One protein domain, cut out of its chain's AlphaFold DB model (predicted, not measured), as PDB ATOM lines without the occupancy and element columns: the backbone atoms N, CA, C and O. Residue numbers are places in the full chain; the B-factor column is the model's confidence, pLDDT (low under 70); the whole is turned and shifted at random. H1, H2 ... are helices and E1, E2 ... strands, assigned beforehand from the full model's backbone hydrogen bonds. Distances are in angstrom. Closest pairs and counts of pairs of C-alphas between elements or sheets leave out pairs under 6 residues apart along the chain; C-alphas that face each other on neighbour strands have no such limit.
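AT A GLANCE: This is residues 20 to 78 of the 78 residues of an uncharacterized protein of Rhodococcus opacus (strain B4) (UniProt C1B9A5). A slender two-stranded hairpin, E1 and E2, and one long helix, H2, spread away from each other like the arms of an L. H2 passes the open end of the hairpin with its residues 55 to 62, and residues 63 to 78 stick out free; the short helix H1 sits at that same end of the hairpin. The printed part has 59 residues, with two named helices and two named strands in the order H1, E1, E2, H2; the sheet, E1 - E2, is antiparallel, and the class is mixed, helices and strands. The whole is loose, with a radius of gyration of the C-alphas of 14.1 A, and flat, spanning 42 by 35 by 15 A.

IN THESE COORDINATES: E1 is residues 27 to 33, 19.6 A long, beginning at C-alpha 27 (-36.347, 23.020, -9.593). E2 is residues 41 to 47, 19.5 A long. H2, residues 55 to 77, measures 33.2 A and ends at C-alpha 77 (-10.940, 26.092, -20.972). H1 is residues 20 to 25, beginning at C-alpha 20 (-40.113, 33.947, -4.415).

HOW THE PARTS SIT: E1 and E2 form a hairpin, antiparallel at 161 degrees between their directions. N 28 and O 46 are 2.8 A apart and N 44 and O 30 are 2.9 A apart, both within hydrogen-bond range. The closest C-alphas of E2 and H2 are those of Ile 45 and Ala 58, 7.1 A apart. Those of E1 and H2 are Val 27 and Ala 58, 7.6 A apart. For H1 and E2 the closest are Tyr 24 and Gly 47, 6.7 A apart. H1 and H2 are near each other. In H1 and H2 every O i to N i+4 pair is within hydrogen-bond range.

THE WHOLE: The C-alphas farthest apart, of Asp 36 and Gly 78, are 42.6 A apart. The printed part has no cut, and no link is long. Mean pLDDT of the printed part is 71.2; 26 residues are under 70, among them residues 20 to 27 and 46 to 53.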
ATOM      1  N   ASP A  20     -39.439  34.246  -3.155       58.78
ATOM      2  CA  ASP A  20     -40.113  33.947  -4.415       58.78
ATOM      3  C   ASP A  20     -39.100  33.510  -5.485       58.78
ATOM      4  O   ASP A  20     -39.285  32.474  -6.119       58.78
ATOM      5  N   ALA A  21     -37.951  34.191  -5.590       58.81
ATOM      6  CA  ALA A  21     -36.858  33.772  -6.469       58.81
ATOM      7  C   ALA A  21     -36.351  32.352  -6.146       58.81
ATOM      8  O   ALA A  21     -36.203  31.536  -7.053       58.81
ATOM      9  N   LEU A  22     -36.151  32.005  -4.869       62.41
ATOM     10  CA  LEU A  22     -35.738  30.654  -4.465       62.41
ATOM     11  C   LEU A  22     -36.816  29.599  -4.708       62.41
ATOM     12  O   LEU A  22     -36.498  28.453  -5.030       62.41
ATOM     13  N   ARG A  23     -38.091  29.971  -4.591       58.38
ATOM     14  CA  ARG A  23     -39.218  29.091  -4.905       58.38
ATOM     15  C   ARG A  23     -39.239  28.693  -6.382       58.38
ATOM     16  O   ARG A  23     -39.631  27.563  -6.674       58.38
ATOM     17  N   TYR A  24     -38.813  29.582  -7.282       52.84
ATOM     18  CA  TYR A  24     -38.626  29.268  -8.702       52.84
ATOM     19  C   TYR A  24     -37.260  28.646  -9.011       52.84
ATOM     20  O   TYR A  24     -37.175  27.850  -9.935       52.84
ATOM     21  N   ALA A  25     -36.211  28.964  -8.247       57.47
ATOM     22  CA  ALA A  25     -34.862  28.437  -8.469       57.47
ATOM     23  C   ALA A  25     -34.690  26.985  -8.002       57.47
ATOM     24  O   ALA A  25     -33.887  26.239  -8.561       57.47
ATOM     25  N   ALA A  26     -35.440  26.554  -6.986       64.75
ATOM     26  CA  ALA A  26     -35.425  25.169  -6.544       64.75
ATOM     27  C   ALA A  26     -36.261  24.319  -7.510       64.75
ATOM     28  O   ALA A  26     -37.402  23.989  -7.222       64.75
ATOM     29  N   VAL A  27     -35.727  23.986  -8.681       68.69
ATOM     30  CA  VAL A  27     -36.347  23.020  -9.593       68.69
ATOM     31  C   VAL A  27     -35.617  21.693  -9.456       68.69
ATOM     32  O   VAL A  27     -34.412  21.608  -9.676       68.69
ATOM     33  N   VAL A  28     -36.345  20.640  -9.093       71.06
ATOM     34  CA  VAL A  28     -35.838  19.269  -9.102       71.06
ATOM     35  C   VAL A  28     -36.250  18.623 -10.411       71.06
ATOM     36  O   VAL A  28     -37.439  18.425 -10.662       71.06
ATOM     37  N   VAL A  29     -35.263  18.269 -11.231       70.50
ATOM     38  CA  VAL A  29     -35.472  17.458 -12.430       70.50
ATOM     39  C   VAL A  29     -35.052  16.031 -12.138       70.50
ATOM     40  O   VAL A  29     -33.894  15.761 -11.832       70.50
ATOM     41  N   VAL A  30     -36.003  15.110 -12.251       72.75
ATOM     42  CA  VAL A  30     -35.741  13.673 -12.231       72.75
ATOM     43  C   VAL A  30     -35.800  13.178 -13.667       72.75
ATOM     44  O   VAL A  30     -36.849  13.266 -14.306       72.75
ATOM     45  N   ALA A  31     -34.678  12.669 -14.163       75.00
ATOM     46  CA  ALA A  31     -34.575  12.030 -15.466       75.00
ATOM     47  C   ALA A  31     -34.472  10.513 -15.284       75.00
ATOM     48  O   ALA A  31     -33.732  10.038 -14.424       75.00
ATOM     49  N   GLY A  32     -35.213   9.759 -16.087       76.12
ATOM     50  CA  GLY A  32     -35.118   8.304 -16.141       76.12
ATOM     51  C   GLY A  32     -35.665   7.768 -17.455       76.12
ATOM     52  O   GLY A  32     -36.277   8.514 -18.220       76.12
ATOM     53  N   ASP A  33     -35.446   6.487 -17.715       84.38
ATOM     54  CA  ASP A  33     -35.917   5.842 -18.941       84.38
ATOM     55  C   ASP A  33     -37.449   5.894 -19.037       84.38
ATOM     56  O   ASP A  33     -38.157   5.747 -18.033       84.38
ATOM     57  N   ASP A  34     -37.979   6.148 -20.236       80.62
ATOM     58  CA  ASP A  34     -39.421   6.114 -20.473       80.62
ATOM     59  C   ASP A  34     -39.868   4.652 -20.688       80.62
ATOM     60  O   ASP A  34     -39.557   4.069 -21.729       80.62
ATOM     61  N   PRO A  35     -40.609   4.034 -19.742       80.56
ATOM     62  CA  PRO A  35     -40.985   2.620 -19.829       80.56
ATOM     63  C   PRO A  35     -41.876   2.305 -21.036       80.56
ATOM     64  O   PRO A  35     -41.940   1.155 -21.461       80.56
ATOM     65  N   ASP A  36     -42.544   3.319 -21.594       91.50
ATOM     66  CA  ASP A  36     -43.436   3.179 -22.744       91.50
ATOM     67  C   ASP A  36     -42.723   3.493 -24.075       91.50
ATOM     68  O   ASP A  36     -43.242   3.186 -25.149       91.50
ATOM     69  N   ARG A  37     -41.545   4.135 -24.026       78.56
ATOM     70  CA  ARG A  37     -40.782   4.593 -25.199       78.56
ATOM     71  C   ARG A  37     -39.275   4.425 -24.954       78.56
ATOM     72  O   ARG A  37     -38.634   5.356 -24.475       78.56
ATOM     73  N   PRO A  38     -38.688   3.269 -25.302       80.88
ATOM     74  CA  PRO A  38     -37.317   2.918 -24.921       80.88
ATOM     75  C   PRO A  38     -36.227   3.803 -25.553       80.88
ATOM     76  O   PRO A  38     -35.079   3.755 -25.129       80.88
ATOM     77  N   ASP A  39     -36.564   4.619 -26.554       80.12
ATOM     78  CA  ASP A  39     -35.682   5.621 -27.165       80.12
ATOM     79  C   ASP A  39     -35.785   7.011 -26.503       80.12
ATOM     80  O   ASP A  39     -35.176   7.976 -26.977       80.12
ATOM     81  N   LYS A  40     -36.582   7.153 -25.437       69.00
ATOM     82  CA  LYS A  40     -36.889   8.432 -24.788       69.00
ATOM     83  C   LYS A  40     -36.511   8.420 -23.310       69.00
ATOM     84  O   LYS A  40     -36.563   7.404 -22.624       69.00
ATOM     85  N   VAL A  41     -36.231   9.617 -22.806       73.19
ATOM     86  CA  VAL A  41     -36.089   9.897 -21.376       73.19
ATOM     87  C   VAL A  41     -37.365  10.579 -20.891       73.19
ATOM     88  O   VAL A  41     -37.855  11.526 -21.512       73.19
ATOM     89  N   ARG A  42     -37.905  10.113 -19.767       73.75
ATOM     90  CA  ARG A  42     -38.998  10.760 -19.045       73.75
ATOM     91  C   ARG A  42     -38.410  11.746 -18.040       73.75
ATOM     92  O   ARG A  42     -37.655  11.364 -17.147       73.75
ATOM     93  N   LEU A  43     -38.793  13.012 -18.172       75.75
ATOM     94  CA  LEU A  43     -38.450  14.064 -17.222       75.75
ATOM     95  C   LEU A  43     -39.643  14.314 -16.299       75.75
ATOM     96  O   LEU A  43     -40.768  14.487 -16.767       75.75
ATOM     97  N   LYS A  44     -39.407  14.341 -14.988       69.00
ATOM     98  CA  LYS A  44     -40.359  14.866 -14.004       69.00
ATOM     99  C   LYS A  44     -39.758  16.095 -13.357       69.00
ATOM    100  O   LYS A  44     -38.649  16.025 -12.830       69.00
ATOM    101  N   ILE A  45     -40.502  17.193 -13.396       70.25
ATOM    102  CA  ILE A  45     -40.039  18.476 -12.890       70.25
ATOM    103  C   ILE A  45     -40.895  18.896 -11.700       70.25
ATOM    104  O   ILE A  45     -42.117  19.009 -11.797       70.25
ATOM    105  N   PHE A  46     -40.242  19.123 -10.568       67.25
ATOM    106  CA  PHE A  46     -40.873  19.559  -9.330       67.25
ATOM    107  C   PHE A  46     -40.302  20.912  -8.928       67.25
ATOM    108  O   PHE A  46     -39.097  21.127  -9.012       67.25
ATOM    109  N   GLY A  47     -41.148  21.813  -8.443       67.44
ATOM    110  CA  GLY A  47     -40.684  22.980  -7.703       67.44
ATOM    111  C   GLY A  47     -40.182  22.555  -6.323       67.44
ATOM    112  O   GLY A  47     -40.520  21.478  -5.830       67.44
ATOM    113  N   GLY A  48     -39.419  23.413  -5.649       62.53
ATOM    114  CA  GLY A  48     -38.743  23.095  -4.385       62.53
ATOM    115  C   GLY A  48     -39.699  22.841  -3.222       62.53
ATOM    116  O   GLY A  48     -39.307  22.343  -2.174       62.53
ATOM    117  N   ASN A  49     -40.978  23.148  -3.421       62.75
ATOM    118  CA  ASN A  49     -42.082  22.849  -2.519       62.75
ATOM    119  C   ASN A  49     -42.806  21.526  -2.853       62.75
ATOM    120  O   ASN A  49     -43.873  21.267  -2.299       62.75
ATOM    121  N   GLY A  50     -42.282  20.726  -3.789       59.59
ATOM    122  CA  GLY A  50     -42.885  19.480  -4.263       59.59
ATOM    123  C   GLY A  50     -44.113  19.661  -5.164       59.59
ATOM    124  O   GLY A  50     -44.755  18.672  -5.509       59.59
ATOM    125  N   ARG A  51     -44.472  20.896  -5.547       60.41
ATOM    126  CA  ARG A  51     -45.577  21.157  -6.484       60.41
ATOM    127  C   ARG A  51     -45.085  21.081  -7.924       60.41
ATOM    128  O   ARG A  51     -43.956  21.464  -8.222       60.41
ATOM    129  N   SER A  52     -45.960  20.635  -8.818       61.69
ATOM    130  CA  SER A  52     -45.736  20.714 -10.260       61.69
ATOM    131  C   SER A  52     -45.570  22.174 -10.682       61.69
ATOM    132  O   SER A  52     -46.412  23.019 -10.363       61.69
ATOM    133  N   VAL A  53     -44.481  22.468 -11.385       65.56
ATOM    134  CA  VAL A  53     -44.265  23.756 -12.054       65.56
ATOM    135  C   VAL A  53     -44.877  23.655 -13.449       65.56
ATOM    136  O   VAL A  53     -44.984  22.562 -13.995       65.56
ATOM    137  N   CYS A  54     -45.310  24.777 -14.024       73.44
ATOM    138  CA  CYS A  54     -45.702  24.807 -15.429       73.44
ATOM    139  C   CYS A  54     -44.546  24.285 -16.299       73.44
ATOM    140  O   CYS A  54     -43.444  24.832 -16.233       73.44
ATOM    141  N   ASP A  55     -44.808  23.268 -17.124       65.19
ATOM    142  CA  ASP A  55     -43.785  22.605 -17.944       65.19
ATOM    143  C   ASP A  55     -43.039  23.589 -18.855       65.19
ATOM    144  O   ASP A  55     -41.827  23.479 -19.032       65.19
ATOM    145  N   LEU A  56     -43.740  24.601 -19.383       69.00
ATOM    146  CA  LEU A  56     -43.133  25.641 -20.215       69.00
ATOM    147  C   LEU A  56     -42.122  26.490 -19.430       69.00
ATOM    148  O   LEU A  56     -41.017  26.728 -19.911       69.00
ATOM    149  N   ALA A  57     -42.484  26.919 -18.218       69.62
ATOM    150  CA  ALA A  57     -41.602  27.718 -17.369       69.62
ATOM    151  C   ALA A  57     -40.384  26.901 -16.913       69.62
ATOM    152  O   ALA A  57     -39.256  27.389 -16.911       69.62
ATOM    153  N   ALA A  58     -40.597  25.626 -16.590       69.31
ATOM    154  CA  ALA A  58     -39.524  24.708 -16.249       69.31
ATOM    155  C   ALA A  58     -38.549  24.468 -17.417       69.31
ATOM    156  O   ALA A  58     -37.336  24.477 -17.218       69.31
ATOM    157  N   ALA A  59     -39.062  24.289 -18.637       70.81
ATOM    158  CA  ALA A  59     -38.234  24.113 -19.828       70.81
ATOM    159  C   ALA A  59     -37.372  25.351 -20.128       70.81
ATOM    160  O   ALA A  59     -36.213  25.210 -20.513       70.81
ATOM    161  N   GLN A  60     -37.914  26.556 -19.922       76.25
ATOM    162  CA  GLN A  60     -37.166  27.807 -20.073       76.25
ATOM    163  C   GLN A  60     -36.009  27.898 -19.070       76.25
ATOM    164  O   GLN A  60     -34.873  28.117 -19.481       76.25
ATOM    165  N   LEU A  61     -36.270  27.628 -17.787       70.50
ATOM    166  CA  LEU A  61     -35.239  27.641 -16.742       70.50
ATOM    167  C   LEU A  61     -34.131  26.608 -16.993       70.50
ATOM    168  O   LEU A  61     -32.956  26.889 -16.774       70.50
ATOM    169  N   LEU A  62     -34.486  25.416 -17.481       73.06
ATOM    170  CA  LEU A  62     -33.494  24.392 -17.817       73.06
ATOM    171  C   LEU A  62     -32.600  24.801 -18.981       73.06
ATOM    172  O   LEU A  62     -31.410  24.492 -18.970       73.06
ATOM    173  N   ARG A  63     -33.161  25.497 -19.971       76.94
ATOM    174  CA  ARG A  63     -32.387  26.032 -21.087       76.94
ATOM    175  C   ARG A  63     -31.399  27.095 -20.611       76.94
ATOM    176  O   ARG A  63     -30.228  27.000 -20.950       76.94
ATOM    177  N   GLU A  64     -31.849  28.045 -19.796       72.56
ATOM    178  CA  GLU A  64     -30.975  29.077 -19.222       72.56
ATOM    179  C   GLU A  64     -29.833  28.456 -18.402       72.56
ATOM    180  O   GLU A  64     -28.670  28.812 -18.585       72.56
ATOM    181  N   ALA A  65     -30.138  27.455 -17.568       68.56
ATOM    182  CA  ALA A  65     -29.127  26.736 -16.798       68.56
ATOM    183  C   ALA A  65     -28.118  25.986 -17.688       68.56
ATOM    184  O   ALA A  65     -26.926  25.953 -17.377       68.56
ATOM    185  N   ALA A  66     -28.573  25.385 -18.792       73.88
ATOM    186  CA  ALA A  66     -27.691  24.729 -19.755       73.88
ATOM    187  C   ALA A  66     -26.751  25.738 -20.438       73.88
ATOM    188  O   ALA A  66     -25.539  25.512 -20.467       73.88
ATOM    189  N   ASP A  67     -27.288  26.871 -20.900       77.00
ATOM    190  CA  ASP A  67     -26.518  27.946 -21.535       77.00
ATOM    191  C   ASP A  67     -25.432  28.498 -20.581       77.00
ATOM    192  O   ASP A  67     -24.281  28.716 -20.983       77.00
ATOM    193  N   ASP A  68     -25.758  28.669 -19.295       71.56
ATOM    194  CA  ASP A  68     -24.804  29.109 -18.270       71.56
ATOM    195  C   ASP A  68     -23.693  28.083 -18.005       71.56
ATOM    196  O   ASP A  68     -22.516  28.451 -17.915       71.56
ATOM    197  N   LEU A  69     -24.027  26.791 -17.927       64.12
ATOM    198  CA  LEU A  69     -23.033  25.726 -17.760       64.12
ATOM    199  C   LEU A  69     -22.072  25.658 -18.955       64.12
ATOM    200  O   LEU A  69     -20.861  25.510 -18.764       64.12
ATOM    201  N   GLU A  70     -22.583  25.811 -20.178       79.88
ATOM    202  CA  GLU A  70     -21.757  25.879 -21.387       79.88
ATOM    203  C   GLU A  70     -20.827  27.096 -21.383       79.88
ATOM    204  O   GLU A  70     -19.651  26.995 -21.755       79.88
ATOM    205  N   ARG A  71     -21.328  28.259 -20.953       83.12
ATOM    206  CA  ARG A  71     -20.526  29.478 -20.807       83.12
ATOM    207  C   ARG A  71     -19.404  29.282 -19.786       83.12
ATOM    208  O   ARG A  71     -18.241  29.491 -20.130       83.12
ATOM    209  N   MET A  72     -19.718  28.782 -18.591       74.56
ATOM    210  CA  MET A  72     -18.721  28.475 -17.556       74.56
ATOM    211  C   MET A  72     -17.681  27.453 -18.035       74.56
ATOM    212  O   MET A  72     -16.505  27.550 -17.688       74.56
ATOM    213  N   HIS A  73     -18.087  26.458 -18.830       80.50
ATOM    214  CA  HIS A  73     -17.164  25.474 -19.392       80.50
ATOM    215  C   HIS A  73     -16.167  26.103 -20.371       80.50
ATOM    216  O   HIS A  73     -14.979  25.785 -20.316       80.50
ATOM    217  N   ARG A  74     -16.640  27.001 -21.246       91.12
ATOM    218  CA  ARG A  74     -15.783  27.757 -22.170       91.12
ATOM    219  C   ARG A  74     -14.802  28.648 -21.416       91.12
ATOM    220  O   ARG A  74     -13.613  28.590 -21.699       91.12
ATOM    221  N   GLU A  75     -15.280  29.396 -20.422       86.88
ATOM    222  CA  GLU A  75     -14.452  30.280 -19.587       86.88
ATOM    223  C   GLU A  75     -13.356  29.519 -18.820       86.88
ATOM    224  O   GLU A  75     -12.273  30.050 -18.612       86.88
ATOM    225  N   ARG A  76     -13.601  28.261 -18.425       77.38
ATOM    226  CA  ARG A  76     -12.604  27.414 -17.739       77.38
ATOM    227  C   ARG A  76     -11.563  26.777 -18.664       77.38
ATOM    228  O   ARG A  76     -10.566  26.264 -18.162       77.38
ATOM    229  N   LYS A  77     -11.828  26.709 -19.971       66.25
ATOM    230  CA  LYS A  77     -10.940  26.092 -20.972       66.25
ATOM    231  C   LYS A  77     -10.181  27.107 -21.832       66.25
ATOM    232  O   LYS A  77      -9.310  26.680 -22.590       66.25
ATOM    233  N   GLY A  78     -10.561  28.382 -21.769       54.47
ATOM    234  CA  GLY A  78      -9.917  29.493 -22.472       54.47
ATOM    235  C   GLY A  78      -8.761  30.111 -21.705       54.47
ATOM    236  O   GLY A  78      -8.630  29.835 -20.492       54.47
TER     237      GLY A  78